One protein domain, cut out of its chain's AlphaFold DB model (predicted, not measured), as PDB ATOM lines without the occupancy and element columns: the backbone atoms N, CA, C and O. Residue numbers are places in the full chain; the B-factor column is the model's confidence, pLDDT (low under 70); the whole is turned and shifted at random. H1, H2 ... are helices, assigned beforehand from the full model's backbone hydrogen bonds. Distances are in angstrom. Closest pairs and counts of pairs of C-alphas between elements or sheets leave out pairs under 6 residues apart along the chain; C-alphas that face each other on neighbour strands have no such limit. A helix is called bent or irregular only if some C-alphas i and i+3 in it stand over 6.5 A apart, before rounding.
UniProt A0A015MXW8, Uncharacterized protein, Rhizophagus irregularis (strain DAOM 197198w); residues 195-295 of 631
ATOM      1  N   GLU A 195      34.543   1.521 -35.628       80.50
ATOM      2  CA  GLU A 195      34.873   0.926 -34.336       80.50
ATOM      3  C   GLU A 195      36.312   1.307 -33.967       80.50
ATOM      4  O   GLU A 195      37.199   1.220 -34.825       80.50
ATOM      5  N   PRO A 196      36.547   1.763 -32.724       82.12
ATOM      6  CA  PRO A 196      37.878   2.141 -32.305       82.12
ATOM      7  C   PRO A 196      38.795   0.933 -32.434       82.12
ATOM      8  O   PRO A 196      38.453  -0.188 -32.037       82.12
ATOM      9  N   ASN A 197      39.954   1.208 -33.009       92.25
ATOM     10  CA  ASN A 197      41.042   0.269 -33.187       92.25
ATOM     11  C   ASN A 197      41.438  -0.342 -31.818       92.25
ATOM     12  O   ASN A 197      41.343   0.315 -30.776       92.25
ATOM     13  N   TYR A 198      41.834  -1.615 -31.784       96.12
ATOM     14  CA  TYR A 198      42.178  -2.309 -30.541       96.12
ATOM     15  C   TYR A 198      43.397  -1.707 -29.839       96.12
ATOM     16  O   TYR A 198      43.400  -1.642 -28.612       96.12
ATOM     17  N   VAL A 199      44.378  -1.190 -30.579       95.88
ATOM     18  CA  VAL A 199      45.486  -0.400 -30.017       95.88
ATOM     19  C   VAL A 199      44.943   0.816 -29.267       95.88
ATOM     20  O   VAL A 199      45.338   1.068 -28.130       95.88
ATOM     21  N   GLU A 200      43.969   1.528 -29.840       95.81
ATOM     22  CA  GLU A 200      43.318   2.668 -29.181       95.81
ATOM     23  C   GLU A 200      42.551   2.240 -27.917       95.81
ATOM     24  O   GLU A 200      42.581   2.935 -26.898       95.81
ATOM     25  N   LYS A 201      41.889   1.077 -27.946       96.25
ATOM     26  CA  LYS A 201      41.210   0.509 -26.770       96.25
ATOM     27  C   LYS A 201      42.197   0.168 -25.649       96.25
ATOM     28  O   LYS A 201      41.901   0.461 -24.492       96.25
ATOM     29  N   VAL A 202      43.359  -0.403 -25.973       96.06
ATOM     30  CA  VAL A 202      44.424  -0.699 -24.997       96.06
ATOM     31  C   VAL A 202      44.994   0.589 -24.400       96.06
ATOM     32  O   VAL A 202      45.082   0.691 -23.180       96.06
ATOM     33  N   ILE A 203      45.284   1.608 -25.220       95.75
ATOM     34  CA  ILE A 203      45.746   2.926 -24.740       95.75
ATOM     35  C   ILE A 203      44.721   3.544 -23.780       95.75
ATOM     36  O   ILE A 203      45.067   3.985 -22.685       95.75
ATOM     37  N   LYS A 204      43.433   3.544 -24.152       95.00
ATOM     38  CA  LYS A 204      42.360   4.049 -23.279       95.00
ATOM     39  C   LYS A 204      42.276   3.268 -21.974       95.00
ATOM     40  O   LYS A 204      42.080   3.877 -20.927       95.00
ATOM     41  N   PHE A 205      42.433   1.946 -22.026       94.19
ATOM     42  CA  PHE A 205      42.466   1.119 -20.826       94.19
ATOM     43  C   PHE A 205      43.624   1.532 -19.914       94.19
ATOM     44  O   PHE A 205      43.391   1.794 -18.739       94.19
ATOM     45  N   PHE A 206      44.838   1.673 -20.453       93.88
ATOM     46  CA  PHE A 206      46.018   2.120 -19.707       93.88
ATOM     47  C   PHE A 206      45.808   3.482 -19.041       93.88
ATOM     48  O   PHE A 206      46.083   3.622 -17.854       93.88
ATOM     49  N   ASN A 207      45.231   4.447 -19.757       90.69
ATOM     50  CA  ASN A 207      44.997   5.794 -19.228       90.69
ATOM     51  C   ASN A 207      43.902   5.851 -18.146       90.69
ATOM     52  O   ASN A 207      43.889   6.770 -17.331       90.69
ATOM     53  N   LEU A 208      42.964   4.902 -18.146       88.50
ATOM     54  CA  LEU A 208      41.877   4.824 -17.164       88.50
ATOM     55  C   LEU A 208      42.237   3.982 -15.934       88.50
ATOM     56  O   LEU A 208      41.507   4.000 -14.940       88.50
ATOM     57  N   TYR A 209      43.308   3.194 -16.004       82.12
ATOM     58  CA  TYR A 209      43.587   2.185 -14.998       82.12
ATOM     59  C   TYR A 209      44.307   2.767 -13.776       82.12
ATOM     60  O   TYR A 209      45.397   3.319 -13.877       82.12
ATOM     61  N   ASN A 210      43.739   2.564 -12.584       77.38
ATOM     62  CA  ASN A 210      44.273   3.074 -11.311       77.38
ATOM     63  C   ASN A 210      45.418   2.216 -10.717       77.38
ATOM     64  O   ASN A 210      45.469   2.003  -9.508       77.38
ATOM     65  N   TYR A 211      46.335   1.725 -11.557       70.44
ATOM     66  CA  TYR A 211      47.573   1.021 -11.167       70.44
ATOM     67  C   TYR A 211      47.417  -0.076 -10.089       70.44
ATOM     68  O   TYR A 211      48.232  -0.182  -9.173       70.44
ATOM     69  N   THR A 212      46.379  -0.914 -10.165       67.56
ATOM     70  CA  THR A 212      46.280  -2.109  -9.306       67.56
ATOM     71  C   THR A 212      47.167  -3.256  -9.813       67.56
ATOM     72  O   THR A 212      47.307  -3.451 -11.017       67.56
ATOM     73  N   PHE A 213      47.754  -4.029  -8.891       70.00
ATOM     74  CA  PHE A 213      48.781  -5.045  -9.182       70.00
ATOM     75  C   PHE A 213      48.341  -6.164 -10.145       70.00
ATOM     76  O   PHE A 213      49.181  -6.729 -10.841       70.00
ATOM     77  N   ASP A 214      47.041  -6.452 -10.230       79.50
ATOM     78  CA  ASP A 214      46.505  -7.645 -10.907       79.50
ATOM     79  C   ASP A 214      46.661  -7.653 -12.442       79.50
ATOM     80  O   ASP A 214      46.382  -8.668 -13.077       79.50
ATOM     81  N   ILE A 215      47.091  -6.548 -13.061       88.69
ATOM     82  CA  ILE A 215      47.334  -6.489 -14.516       88.69
ATOM     83  C   ILE A 215      48.814  -6.476 -14.891       88.69
ATOM     84  O   ILE A 215      49.126  -6.524 -16.077       88.69
ATOM     85  N   PHE A 216      49.736  -6.380 -13.930       91.62
ATOM     86  CA  PHE A 216      51.144  -6.153 -14.260       91.62
ATOM     87  C   PHE A 216      51.781  -7.334 -14.988       91.62
ATOM     88  O   PHE A 216      52.526  -7.106 -15.936       91.62
ATOM     89  N   ASP A 217      51.400  -8.567 -14.659       93.50
ATOM     90  CA  ASP A 217      51.851  -9.748 -15.405       93.50
ATOM     91  C   ASP A 217      51.385  -9.698 -16.870       93.50
ATOM     92  O   ASP A 217      52.147 -10.009 -17.783       93.50
ATOM     93  N   ILE A 218      50.155  -9.225 -17.105       94.75
ATOM     94  CA  ILE A 218      49.588  -9.057 -18.450       94.75
ATOM     95  C   ILE A 218      50.339  -7.957 -19.211       94.75
ATOM     96  O   ILE A 218      50.626  -8.118 -20.394       94.75
ATOM     97  N   VAL A 219      50.677  -6.850 -18.545       94.88
ATOM     98  CA  VAL A 219      51.413  -5.723 -19.143       94.88
ATOM     99  C   VAL A 219      52.860  -6.104 -19.464       94.88
ATOM    100  O   VAL A 219      53.363  -5.729 -20.520       94.88
ATOM    101  N   ILE A 220      53.527  -6.870 -18.597       95.31
ATOM    102  CA  ILE A 220      54.887  -7.374 -18.843       95.31
ATOM    103  C   ILE A 220      54.882  -8.348 -20.024       95.31
ATOM    104  O   ILE A 220      55.706  -8.219 -20.926       95.31
ATOM    105  N   ASP A 221      53.935  -9.286 -20.057       96.44
ATOM    106  CA  ASP A 221      53.785 -10.231 -21.165       96.44
ATOM    107  C   ASP A 221      53.495  -9.503 -22.492       96.44
ATOM    108  O   ASP A 221      54.149  -9.762 -23.504       96.44
ATOM    109  N   PHE A 222      52.615  -8.493 -22.461       97.00
ATOM    110  CA  PHE A 222      52.363  -7.618 -23.608       97.00
ATOM    111  C   PHE A 222      53.629  -6.887 -24.056       97.00
ATOM    112  O   PHE A 222      53.911  -6.831 -25.251       97.00
ATOM    113  N   SER A 223      54.412  -6.358 -23.110       97.25
ATOM    114  CA  SER A 223      55.678  -5.687 -23.405       97.25
ATOM    115  C   SER A 223      56.652  -6.617 -24.119       97.25
ATOM    116  O   SER A 223      57.216  -6.238 -25.140       97.25
ATOM    117  N   ASN A 224      56.810  -7.849 -23.634       96.94
ATOM    118  CA  ASN A 224      57.704  -8.828 -24.248       96.94
ATOM    119  C   ASN A 224      57.298  -9.111 -25.699       96.94
ATOM    120  O   ASN A 224      58.133  -9.054 -26.601       96.94
ATOM    121  N   LYS A 225      56.002  -9.340 -25.945       97.38
ATOM    122  CA  LYS A 225      55.476  -9.574 -27.296       97.38
ATOM    123  C   LYS A 225      55.589  -8.351 -28.198       97.38
ATOM    124  O   LYS A 225      55.921  -8.482 -29.373       97.38
ATOM    125  N   TYR A 226      55.370  -7.160 -27.651       96.88
ATOM    126  CA  TYR A 226      55.574  -5.908 -28.368       96.88
ATOM    127  C   TYR A 226      57.035  -5.745 -28.810       96.88
ATOM    128  O   TYR A 226      57.296  -5.399 -29.959       96.88
ATOM    129  N   GLN A 227      57.993  -6.052 -27.933       95.75
ATOM    130  CA  GLN A 227      59.427  -5.965 -28.227       95.75
ATOM    131  C   GLN A 227      59.896  -6.998 -29.260       95.75
ATOM    132  O   GLN A 227      60.789  -6.698 -30.050       95.75
ATOM    133  N   GLU A 228      59.289  -8.193 -29.295       96.19
ATOM    134  CA  GLU A 228      59.541  -9.182 -30.357       96.19
ATOM    135  C   GLU A 228      59.214  -8.605 -31.745       96.19
ATOM    136  O   GLU A 228      59.924  -8.884 -32.712       96.19
ATOM    137  N   MET A 229      58.168  -7.776 -31.832       94.94
ATOM    138  CA  MET A 229      57.754  -7.120 -33.071       94.94
ATOM    139  C   MET A 229      58.554  -5.852 -33.381       94.94
ATOM    140  O   MET A 229      58.938  -5.625 -34.525       94.94
ATOM    141  N   PHE A 230      58.807  -5.024 -32.367       94.94
ATOM    142  CA  PHE A 230      59.470  -3.729 -32.493       94.94
ATOM    143  C   PHE A 230      60.775  -3.729 -31.701       94.94
ATOM    144  O   PHE A 230      60.891  -3.121 -30.637       94.94
ATOM    145  N   GLN A 231      61.784  -4.409 -32.247       94.44
ATOM    146  CA  GLN A 231      63.093  -4.559 -31.597       94.44
ATOM    147  C   GLN A 231      63.765  -3.213 -31.287       94.44
ATOM    148  O   GLN A 231      64.508  -3.106 -30.314       94.44
ATOM    149  N   GLU A 232      63.469  -2.170 -32.072       94.12
ATOM    150  CA  GLU A 232      63.974  -0.809 -31.852       94.12
ATOM    151  C   GLU A 232      63.528  -0.191 -30.517       94.12
ATOM    152  O   GLU A 232      64.270   0.600 -29.936       94.12
ATOM    153  N   ASP A 233      62.372  -0.600 -29.986       94.19
ATOM    154  CA  ASP A 233      61.831  -0.087 -28.723       94.19
ATOM    155  C   ASP A 233      62.275  -0.933 -27.508       94.19
ATOM    156  O   ASP A 233      62.087  -0.530 -26.356       94.19
ATOM    157  N   SER A 234      62.911  -2.092 -27.732       93.62
ATOM    158  CA  SER A 234      63.277  -3.042 -26.667       93.62
ATOM    159  C   SER A 234      64.236  -2.453 -25.633       93.62
ATOM    160  O   SER A 234      64.015  -2.606 -24.429       93.62
ATOM    161  N   ALA A 235      65.231  -1.679 -26.079       92.56
ATOM    162  CA  ALA A 235      66.198  -1.029 -25.192       92.56
ATOM    163  C   ALA A 235      65.539  -0.072 -24.180       92.56
ATOM    164  O   ALA A 235      66.086   0.155 -23.102       92.56
ATOM    165  N   HIS A 236      64.369   0.475 -24.519       92.88
ATOM    166  CA  HIS A 236      63.635   1.408 -23.670       92.88
ATOM    167  C   HIS A 236      62.638   0.726 -22.739       92.88
ATOM    168  O   HIS A 236      62.305   1.303 -21.714       92.88
ATOM    169  N   LEU A 237      62.147  -0.469 -23.073       93.56
ATOM    170  CA  LEU A 237      61.117  -1.158 -22.291       93.56
ATOM    171  C   LEU A 237      61.714  -2.149 -21.285       93.56
ATOM    172  O   LEU A 237      61.254  -2.224 -20.143       93.56
ATOM    173  N   GLN A 238      62.782  -2.855 -21.664       91.25
ATOM    174  CA  GLN A 238      63.347  -3.943 -20.862       91.25
ATOM    175  C   GLN A 238      63.863  -3.481 -19.488       91.25
ATOM    176  O   GLN A 238      63.740  -4.203 -18.496       91.25
ATOM    177  N   SER A 239      64.387  -2.254 -19.389       90.88
ATOM    178  CA  SER A 239      64.874  -1.680 -18.126       90.88
ATOM    179  C   SER A 239      63.774  -1.442 -17.086       90.88
ATOM    180  O   SER A 239      64.083  -1.299 -15.903       90.88
ATOM    181  N   TYR A 240      62.501  -1.415 -17.495       92.00
ATOM    182  CA  TYR A 240      61.373  -1.063 -16.630       92.00
ATOM    183  C   TYR A 240      60.467  -2.244 -16.275       92.00
ATOM    184  O   TYR A 240      59.432  -2.038 -15.649       92.00
ATOM    185  N   HIS A 241      60.855  -3.492 -16.561       89.69
ATOM    186  CA  HIS A 241      60.070  -4.666 -16.137       89.69
ATOM    187  C   HIS A 241      59.896  -4.762 -14.608       89.69
ATOM    188  O   HIS A 241      58.913  -5.321 -14.134       89.69
ATOM    189  N   ASN A 242      60.804  -4.158 -13.832       90.50
ATOM    190  CA  ASN A 242      60.700  -4.070 -12.370       90.50
ATOM    191  C   ASN A 242      59.840  -2.884 -11.884       90.50
ATOM    192  O   ASN A 242      59.592  -2.760 -10.686       90.50
ATOM    193  N   ASN A 243      59.416  -1.995 -12.786       92.38
ATOM    194  CA  ASN A 243      58.582  -0.835 -12.485       92.38
ATOM    195  C   ASN A 243      57.389  -0.781 -13.459       92.38
ATOM    196  O   ASN A 243      57.424  -0.057 -14.460       92.38
ATOM    197  N   PRO A 244      56.324  -1.546 -13.176       86.88
ATOM    198  CA  PRO A 244      55.239  -1.759 -14.124       86.88
ATOM    199  C   PRO A 244      54.402  -0.501 -14.394       86.88
ATOM    200  O   PRO A 244      53.819  -0.392 -15.468       86.88
ATOM    201  N   CYS A 245      54.373   0.473 -13.477       89.69
ATOM    202  CA  CYS A 245      53.706   1.756 -13.717       89.69
ATOM    203  C   CYS A 245      54.410   2.544 -14.829       89.69
ATOM    204  O   CYS A 245      53.760   2.996 -15.768       89.69
ATOM    205  N   VAL A 246      55.742   2.642 -14.757       92.88
ATOM    206  CA  VAL A 246      56.550   3.306 -15.794       92.88
ATOM    207  C   VAL A 246      56.489   2.524 -17.105       92.88
ATOM    208  O   VAL A 246      56.383   3.115 -18.176       92.88
ATOM    209  N   LEU A 247      56.499   1.188 -17.034       94.50
ATOM    210  CA  LEU A 247      56.358   0.336 -18.214       94.50
ATOM    211  C   LEU A 247      55.032   0.580 -18.949       94.50
ATOM    212  O   LEU A 247      55.019   0.665 -20.175       94.50
ATOM    213  N   LEU A 248      53.930   0.703 -18.207       94.50
ATOM    214  CA  LEU A 248      52.595   0.955 -18.747       94.50
ATOM    215  C   LEU A 248      52.516   2.322 -19.440       94.50
ATOM    216  O   LEU A 248      51.984   2.419 -20.545       94.50
ATOM    217  N   GLU A 249      53.098   3.358 -18.833       94.75
ATOM    218  CA  GLU A 249      53.178   4.698 -19.423       94.75
ATOM    219  C   GLU A 249      54.009   4.703 -20.716       94.75
ATOM    220  O   GLU A 249      53.559   5.200 -21.751       94.75
ATOM    221  N   LEU A 250      55.192   4.079 -20.696       96.00
ATOM    222  CA  LEU A 250      56.044   3.954 -21.880       96.00
ATOM    223  C   LEU A 250      55.342   3.189 -23.003       96.00
ATOM    224  O   LEU A 250      55.338   3.650 -24.144       96.00
ATOM    225  N   LEU A 251      54.699   2.060 -22.691       96.12
ATOM    226  CA  LEU A 251      53.909   1.304 -23.664       96.12
ATOM    227  C   LEU A 251      52.772   2.148 -24.243       96.12
ATOM    228  O   LEU A 251      52.601   2.159 -25.459       96.12
ATOM    229  N   SER A 252      52.032   2.893 -23.416       96.38
ATOM    230  CA  SER A 252      50.971   3.798 -23.884       96.38
ATOM    231  C   SER A 252      51.509   4.822 -24.892       96.38
ATOM    232  O   SER A 252      50.922   5.024 -25.961       96.38
ATOM    233  N   ASN A 253      52.683   5.396 -24.613       96.56
ATOM    234  CA  ASN A 253      53.352   6.348 -25.498       96.56
ATOM    235  C   ASN A 253      53.815   5.701 -26.813       96.56
ATOM    236  O   ASN A 253      53.572   6.255 -27.889       96.56
ATOM    237  N   PHE A 254      54.432   4.516 -26.757       96.12
ATOM    238  CA  PHE A 254      54.856   3.787 -27.954       96.12
ATOM    239  C   PHE A 254      53.667   3.394 -28.831       96.12
ATOM    240  O   PHE A 254      53.677   3.659 -30.034       96.12
ATOM    241  N   LEU A 255      52.608   2.840 -28.239       96.06
ATOM    242  CA  LEU A 255      51.380   2.500 -28.953       96.06
ATOM    243  C   LEU A 255      50.748   3.733 -29.606       96.06
ATOM    244  O   LEU A 255      50.402   3.688 -30.785       96.06
ATOM    245  N   SER A 256      50.664   4.851 -28.878       96.25
ATOM    246  CA  SER A 256      50.130   6.115 -29.402       96.25
ATOM    247  C   SER A 256      50.955   6.627 -30.581       96.25
ATOM    248  O   SER A 256      50.408   7.037 -31.606       96.25
ATOM    249  N   ARG A 257      52.287   6.552 -30.484       95.44
ATOM    250  CA  ARG A 257      53.189   6.940 -31.572       95.44
ATOM    251  C   ARG A 257      52.991   6.066 -32.809       95.44
ATOM    252  O   ARG A 257      52.942   6.602 -33.912       95.44
ATOM    253  N   ARG A 258      52.850   4.747 -32.644       94.38
ATOM    254  CA  ARG A 258      52.595   3.820 -33.764       94.38
ATOM    255  C   ARG A 258      51.238   4.079 -34.403       94.38
ATOM    256  O   ARG A 258      51.171   4.171 -35.625       94.38
ATOM    257  N   LEU A 259      50.199   4.275 -33.592       93.69
ATOM    258  CA  LEU A 259      48.852   4.607 -34.055       93.69
ATOM    259  C   LEU A 259      48.845   5.885 -34.909       93.69
ATOM    260  O   LEU A 259      48.227   5.915 -35.967       93.69
ATOM    261  N   ASN A 260      49.601   6.903 -34.489       93.88
ATOM    262  CA  ASN A 260      49.687   8.192 -35.180       93.88
ATOM    263  C   ASN A 260      50.702   8.226 -36.331       93.88
ATOM    264  O   ASN A 260      50.715   9.182 -37.102       93.88
ATOM    265  N   SER A 261      51.565   7.215 -36.465       90.62
ATOM    266  CA  SER A 261      52.638   7.224 -37.467       90.62
ATOM    267  C   SER A 261      52.138   7.129 -38.913       90.62
ATOM    268  O   SER A 261      52.911   7.376 -39.833       90.62
ATOM    269  N   GLY A 262      50.867   6.772 -39.140       78.06
ATOM    270  CA  GLY A 262      50.261   6.647 -40.474       78.06
ATOM    271  C   GLY A 262      50.834   5.515 -41.341       78.06
ATOM    272  O   GLY A 262      50.296   5.224 -42.409       78.06
ATOM    273  N   VAL A 263      51.898   4.843 -40.888       73.19
ATOM    274  CA  VAL A 263      52.527   3.708 -41.568       73.19
ATOM    275  C   VAL A 263      51.774   2.432 -41.191       73.19
ATOM    276  O   VAL A 263      52.148   1.697 -40.281       73.19
ATOM    277  N   HIS A 264      50.677   2.164 -41.899       75.56
ATOM    278  CA  HIS A 264      49.894   0.935 -41.743       75.56
ATOM    279  C   HIS A 264      50.501  -0.213 -42.563       75.56
ATOM    280  O   HIS A 264      49.946  -0.647 -43.571       75.56
ATOM    281  N   GLY A 265      51.681  -0.671 -42.142       87.38
ATOM    282  CA  GLY A 265      52.324  -1.870 -42.679       87.38
ATOM    283  C   GLY A 265      51.798  -3.168 -42.053       87.38
ATOM    284  O   GLY A 265      50.916  -3.159 -41.191       87.38
ATOM    285  N   THR A 266      52.392  -4.296 -42.446       90.75
ATOM    286  CA  THR A 266      52.158  -5.620 -41.836       90.75
ATOM    287  C   THR A 266      52.360  -5.608 -40.323       90.75
ATOM    288  O   THR A 266      51.597  -6.236 -39.592       90.75
ATOM    289  N   ASP A 267      53.322  -4.823 -39.843       90.56
ATOM    290  CA  ASP A 267      53.640  -4.711 -38.418       90.56
ATOM    291  C   ASP A 267      52.493  -4.078 -37.631       90.56
ATOM    292  O   ASP A 267      52.233  -4.460 -36.492       90.56
ATOM    293  N   PHE A 268      51.742  -3.162 -38.252       93.62
ATOM    294  CA  PHE A 268      50.568  -2.565 -37.626       93.62
ATOM    295  C   PHE A 268      49.405  -3.561 -37.531       93.62
ATOM    296  O   PHE A 268      48.709  -3.581 -36.524       93.62
ATOM    297  N   ILE A 269      49.209  -4.425 -38.531       94.31
ATOM    298  CA  ILE A 269      48.179  -5.482 -38.487       94.31
ATOM    299  C   ILE A 269      48.508  -6.512 -37.398       94.31
ATOM    300  O   ILE A 269      47.630  -6.943 -36.646       94.31
ATOM    301  N   ASN A 270      49.784  -6.880 -37.280       95.56
ATOM    302  CA  ASN A 270      50.252  -7.743 -36.202       95.56
ATOM    303  C   ASN A 270      50.044  -7.068 -34.837       95.56
ATOM    304  O   ASN A 270      49.609  -7.723 -33.892       95.56
ATOM    305  N   LEU A 271      50.276  -5.753 -34.751       96.06
ATOM    306  CA  LEU A 271      50.111  -4.990 -33.517       96.06
ATOM    307  C   LEU A 271      48.634  -4.886 -33.141       96.06
ATOM    308  O   LEU A 271      48.296  -5.016 -31.972       96.06
ATOM    309  N   GLU A 272      47.756  -4.717 -34.127       96.06
ATOM    310  CA  GLU A 272      46.306  -4.737 -33.946       96.06
ATOM    311  C   GLU A 272      45.831  -6.075 -33.382       96.06
ATOM    312  O   GLU A 272      45.042  -6.121 -32.439       96.06
ATOM    313  N   THR A 273      46.347  -7.170 -33.942       97.00
ATOM    314  CA  THR A 273      46.017  -8.532 -33.513       97.00
ATOM    315  C   THR A 273      46.505  -8.785 -32.088       97.00
ATOM    316  O   THR A 273      45.752  -9.294 -31.256       97.00
ATOM    317  N   LEU A 274      47.734  -8.359 -31.781       97.50
ATOM    318  CA  LEU A 274      48.301  -8.429 -30.438       97.50
ATOM    319  C   LEU A 274      47.482  -7.585 -29.449       97.50
ATOM    320  O   LEU A 274      47.104  -8.061 -28.383       97.50
ATOM    321  N   ALA A 275      47.145  -6.346 -29.806       97.31
ATOM    322  CA  ALA A 275      46.339  -5.468 -28.967       97.31
ATOM    323  C   ALA A 275      44.941  -6.047 -28.707       97.31
ATOM    324  O   ALA A 275      44.445  -5.941 -27.588       97.31
ATOM    325  N   ALA A 276      44.322  -6.704 -29.691       97.69
ATOM    326  CA  ALA A 276      43.029  -7.364 -29.520       97.69
ATOM    327  C   ALA A 276      43.094  -8.516 -28.502       97.69
ATOM    328  O   ALA A 276      42.245  -8.593 -27.610       97.69
ATOM    329  N   GLU A 277      44.120  -9.369 -28.589       97.75
ATOM    330  CA  GLU A 277      44.336 -10.464 -27.634       97.75
ATOM    331  C   GLU A 277      44.495  -9.931 -26.203       97.75
ATOM    332  O   GLU A 277      43.828 -10.392 -25.269       97.75
ATOM    333  N   TYR A 278      45.354  -8.928 -26.021       96.88
ATOM    334  CA  TYR A 278      45.647  -8.394 -24.693       96.88
ATOM    335  C   TYR A 278      44.528  -7.527 -24.138       96.88
ATOM    336  O   TYR A 278      44.312  -7.534 -22.928       96.88
ATOM    337  N   TYR A 279      43.762  -6.843 -24.985       97.06
ATOM    338  CA  TYR A 279      42.581  -6.116 -24.542       97.06
ATOM    339  C   TYR A 279      41.562  -7.048 -23.873       97.06
ATOM    340  O   TYR A 279      41.046  -6.726 -22.802       97.06
ATOM    341  N   GLU A 280      41.311  -8.236 -24.432       97.00
ATOM    342  CA  GLU A 280      40.407  -9.204 -23.801       97.00
ATOM    343  C   GLU A 280      41.003  -9.818 -22.520       97.00
ATOM    344  O   GLU A 280      40.260 -10.035 -21.555       97.00
ATOM    345  N   LYS A 281      42.331 -10.019 -22.438       96.06
ATOM    346  CA  LYS A 281      43.006 -10.415 -21.180       96.06
ATOM    347  C   LYS A 281      42.842  -9.345 -20.094       96.06
ATOM    348  O   LYS A 281      42.418  -9.664 -18.984       96.06
ATOM    349  N   LEU A 282      43.112  -8.079 -20.422       94.25
ATOM    350  CA  LEU A 282      42.979  -6.932 -19.515       94.25
ATOM    351  C   LEU A 282      41.537  -6.764 -19.027       94.25
ATOM    352  O   LEU A 282      41.286  -6.608 -17.834       94.25
ATOM    353  N   LYS A 283      40.570  -6.869 -19.939       93.88
ATOM    354  CA  LYS A 283      39.139  -6.817 -19.624       93.88
ATOM    355  C   LYS A 283      38.699  -7.978 -18.733       93.88
ATOM    356  O   LYS A 283      37.930  -7.765 -17.800       93.88
ATOM    357  N   SER A 284      39.199  -9.188 -18.978       93.56
ATOM    358  CA  SER A 284      38.911 -10.356 -18.135       93.56
ATOM    359  C   SER A 284      39.486 -10.198 -16.727       93.56
ATOM    360  O   SER A 284      38.789 -10.475 -15.749       93.56
ATOM    361  N   ALA A 285      40.717  -9.691 -16.611       91.75
ATOM    362  CA  ALA A 285      41.336  -9.372 -15.327       91.75
ATOM    363  C   ALA A 285      40.541  -8.299 -14.567       91.75
ATOM    364  O   ALA A 285      40.269  -8.457 -13.379       91.75
ATOM    365  N   GLU A 286      40.075  -7.257 -15.260       90.06
ATOM    366  CA  GLU A 286      39.243  -6.210 -14.663       90.06
ATOM    367  C   GLU A 286      37.883  -6.740 -14.186       90.06
ATOM    368  O   GLU A 286      37.440  -6.407 -13.087       90.06
ATOM    369  N   ILE A 287      37.233  -7.617 -14.957       89.31
ATOM    370  CA  ILE A 287      35.992  -8.284 -14.530       89.31
ATOM    371  C   ILE A 287      36.247  -9.153 -13.292       89.31
ATOM    372  O   ILE A 287      35.457  -9.111 -12.345       89.31
ATOM    373  N   GLY A 288      37.348  -9.911 -13.265       88.38
ATOM    374  CA  GLY A 288      37.749 -10.715 -12.107       88.38
ATOM    375  C   GLY A 288      37.957  -9.856 -10.857       88.38
ATOM    376  O   GLY A 288      37.403 -10.153  -9.794       88.38
ATOM    377  N   ARG A 289      38.655  -8.729 -11.015       85.25
ATOM    378  CA  ARG A 289      38.878  -7.730  -9.966       85.25
ATOM    379  C   ARG A 289      37.557  -7.161  -9.440       85.25
ATOM    380  O   ARG A 289      37.308  -7.176  -8.235       85.25
ATOM    381  N   GLN A 290      36.661  -6.717 -10.322       83.25
ATOM    382  CA  GLN A 290      35.335  -6.210  -9.936       83.25
ATOM    383  C   GLN A 290      34.461  -7.284  -9.271       83.25
ATOM    384  O   GLN A 290      33.703  -6.976  -8.348       83.25
ATOM    385  N   GLY A 291      34.577  -8.545  -9.692       80.06
ATOM    386  CA  GLY A 291      33.930  -9.690  -9.052       80.06
ATOM    387  C   GLY A 291      34.387  -9.892  -7.604       80.06
ATOM    388  O   GLY A 291      33.560 -10.149  -6.725       80.06
ATOM    389  N   LEU A 292      35.675  -9.687  -7.323       72.00
ATOM    390  CA  LEU A 292      36.233  -9.742  -5.968       72.00
ATOM    391  C   LEU A 292      35.663  -8.631  -5.060       72.00
ATOM    392  O   LEU A 292      35.302  -8.873  -3.906       72.00
ATOM    393  N   TYR A 293      35.498  -7.421  -5.601       66.69
ATOM    394  CA  TYR A 293      34.883  -6.305  -4.872       66.69
ATOM    395  C   TYR A 293      33.360  -6.446  -4.722       66.69
ATOM    396  O   TYR A 293      32.794  -5.971  -3.739       66.69
ATOM    397  N   ARG A 294      32.672  -7.126  -5.652       58.00
ATOM    398  CA  ARG A 294      31.230  -7.411  -5.527       58.00
ATOM    399  C   ARG A 294      30.927  -8.541  -4.545       58.00
ATOM    400  O   ARG A 294      29.932  -8.465  -3.829       58.00
ATOM    401  N   THR A 295      31.768  -9.571  -4.474       51.41
ATOM    402  CA  THR A 295      31.551 -10.725  -3.577       51.41
ATOM    403  C   THR A 295      31.830 -10.419  -2.107       51.41
ATOM    404  O   THR A 295      31.352 -11.141  -1.236       51.41
TER     405      THR A 295
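AT A GLANCE: This is residues 195 to 295 of the 631 residues of an uncharacterized protein of Rhizophagus irregularis (strain DAOM 197198w) (UniProt A0A015MXW8). Look for a flat up-and-down bundle, each helix running against the one before: long H5 and H2 lie side by side, H1 and H4 cover them aslant, and H3 packs at the edge away from H5. The printed part has 101 residues with five named helices, H1 to H5 in chain order, 85 of the residues being in them; its class is all helix, and it is compact, with a radius of gyration of the C-alphas of 13.5 A and spans of 45 by 34 by 18 A.

IN THESE COORDINATES: H5, residues 266 to 295, is 43.8 A long; find its C-alpha 266 at (52.158, -5.620, -41.836) and its C-alpha 295 at (31.551, -10.725, -3.577). H2, residues 213 to 229, 25.6 A, and H3, residues 231 to 240, 15.5 A, are irregular: C-alphas 214 and 217 are 7.3 A apart, 232 and 235 7.0 A. H1 is residues 198 to 208, 15.2 A; H4 is 244 to 260, 23.9 A.

HOW THE PARTS SIT: H2 touches H5 at a shallow tilt of 7 degrees, opposite ways, closest at the C-alphas of Ile 215 and Leu 282, 6.6 A. H1 touches H4, closest at the C-alphas of Ile 203 and Ser 252, 5.4 A. H3 and H5 are apart. Every O i to N i+4 pair is within hydrogen-bond range in H1, H4 and H5, 11 of 13 in H2, 2 of 6 in H3, beside 4 of 7 O i to N i+3 pairs.

THE WHOLE: The printed part has no cut, its links are tight, and pLDDT is under 70 at residues 212 and 293 to 295.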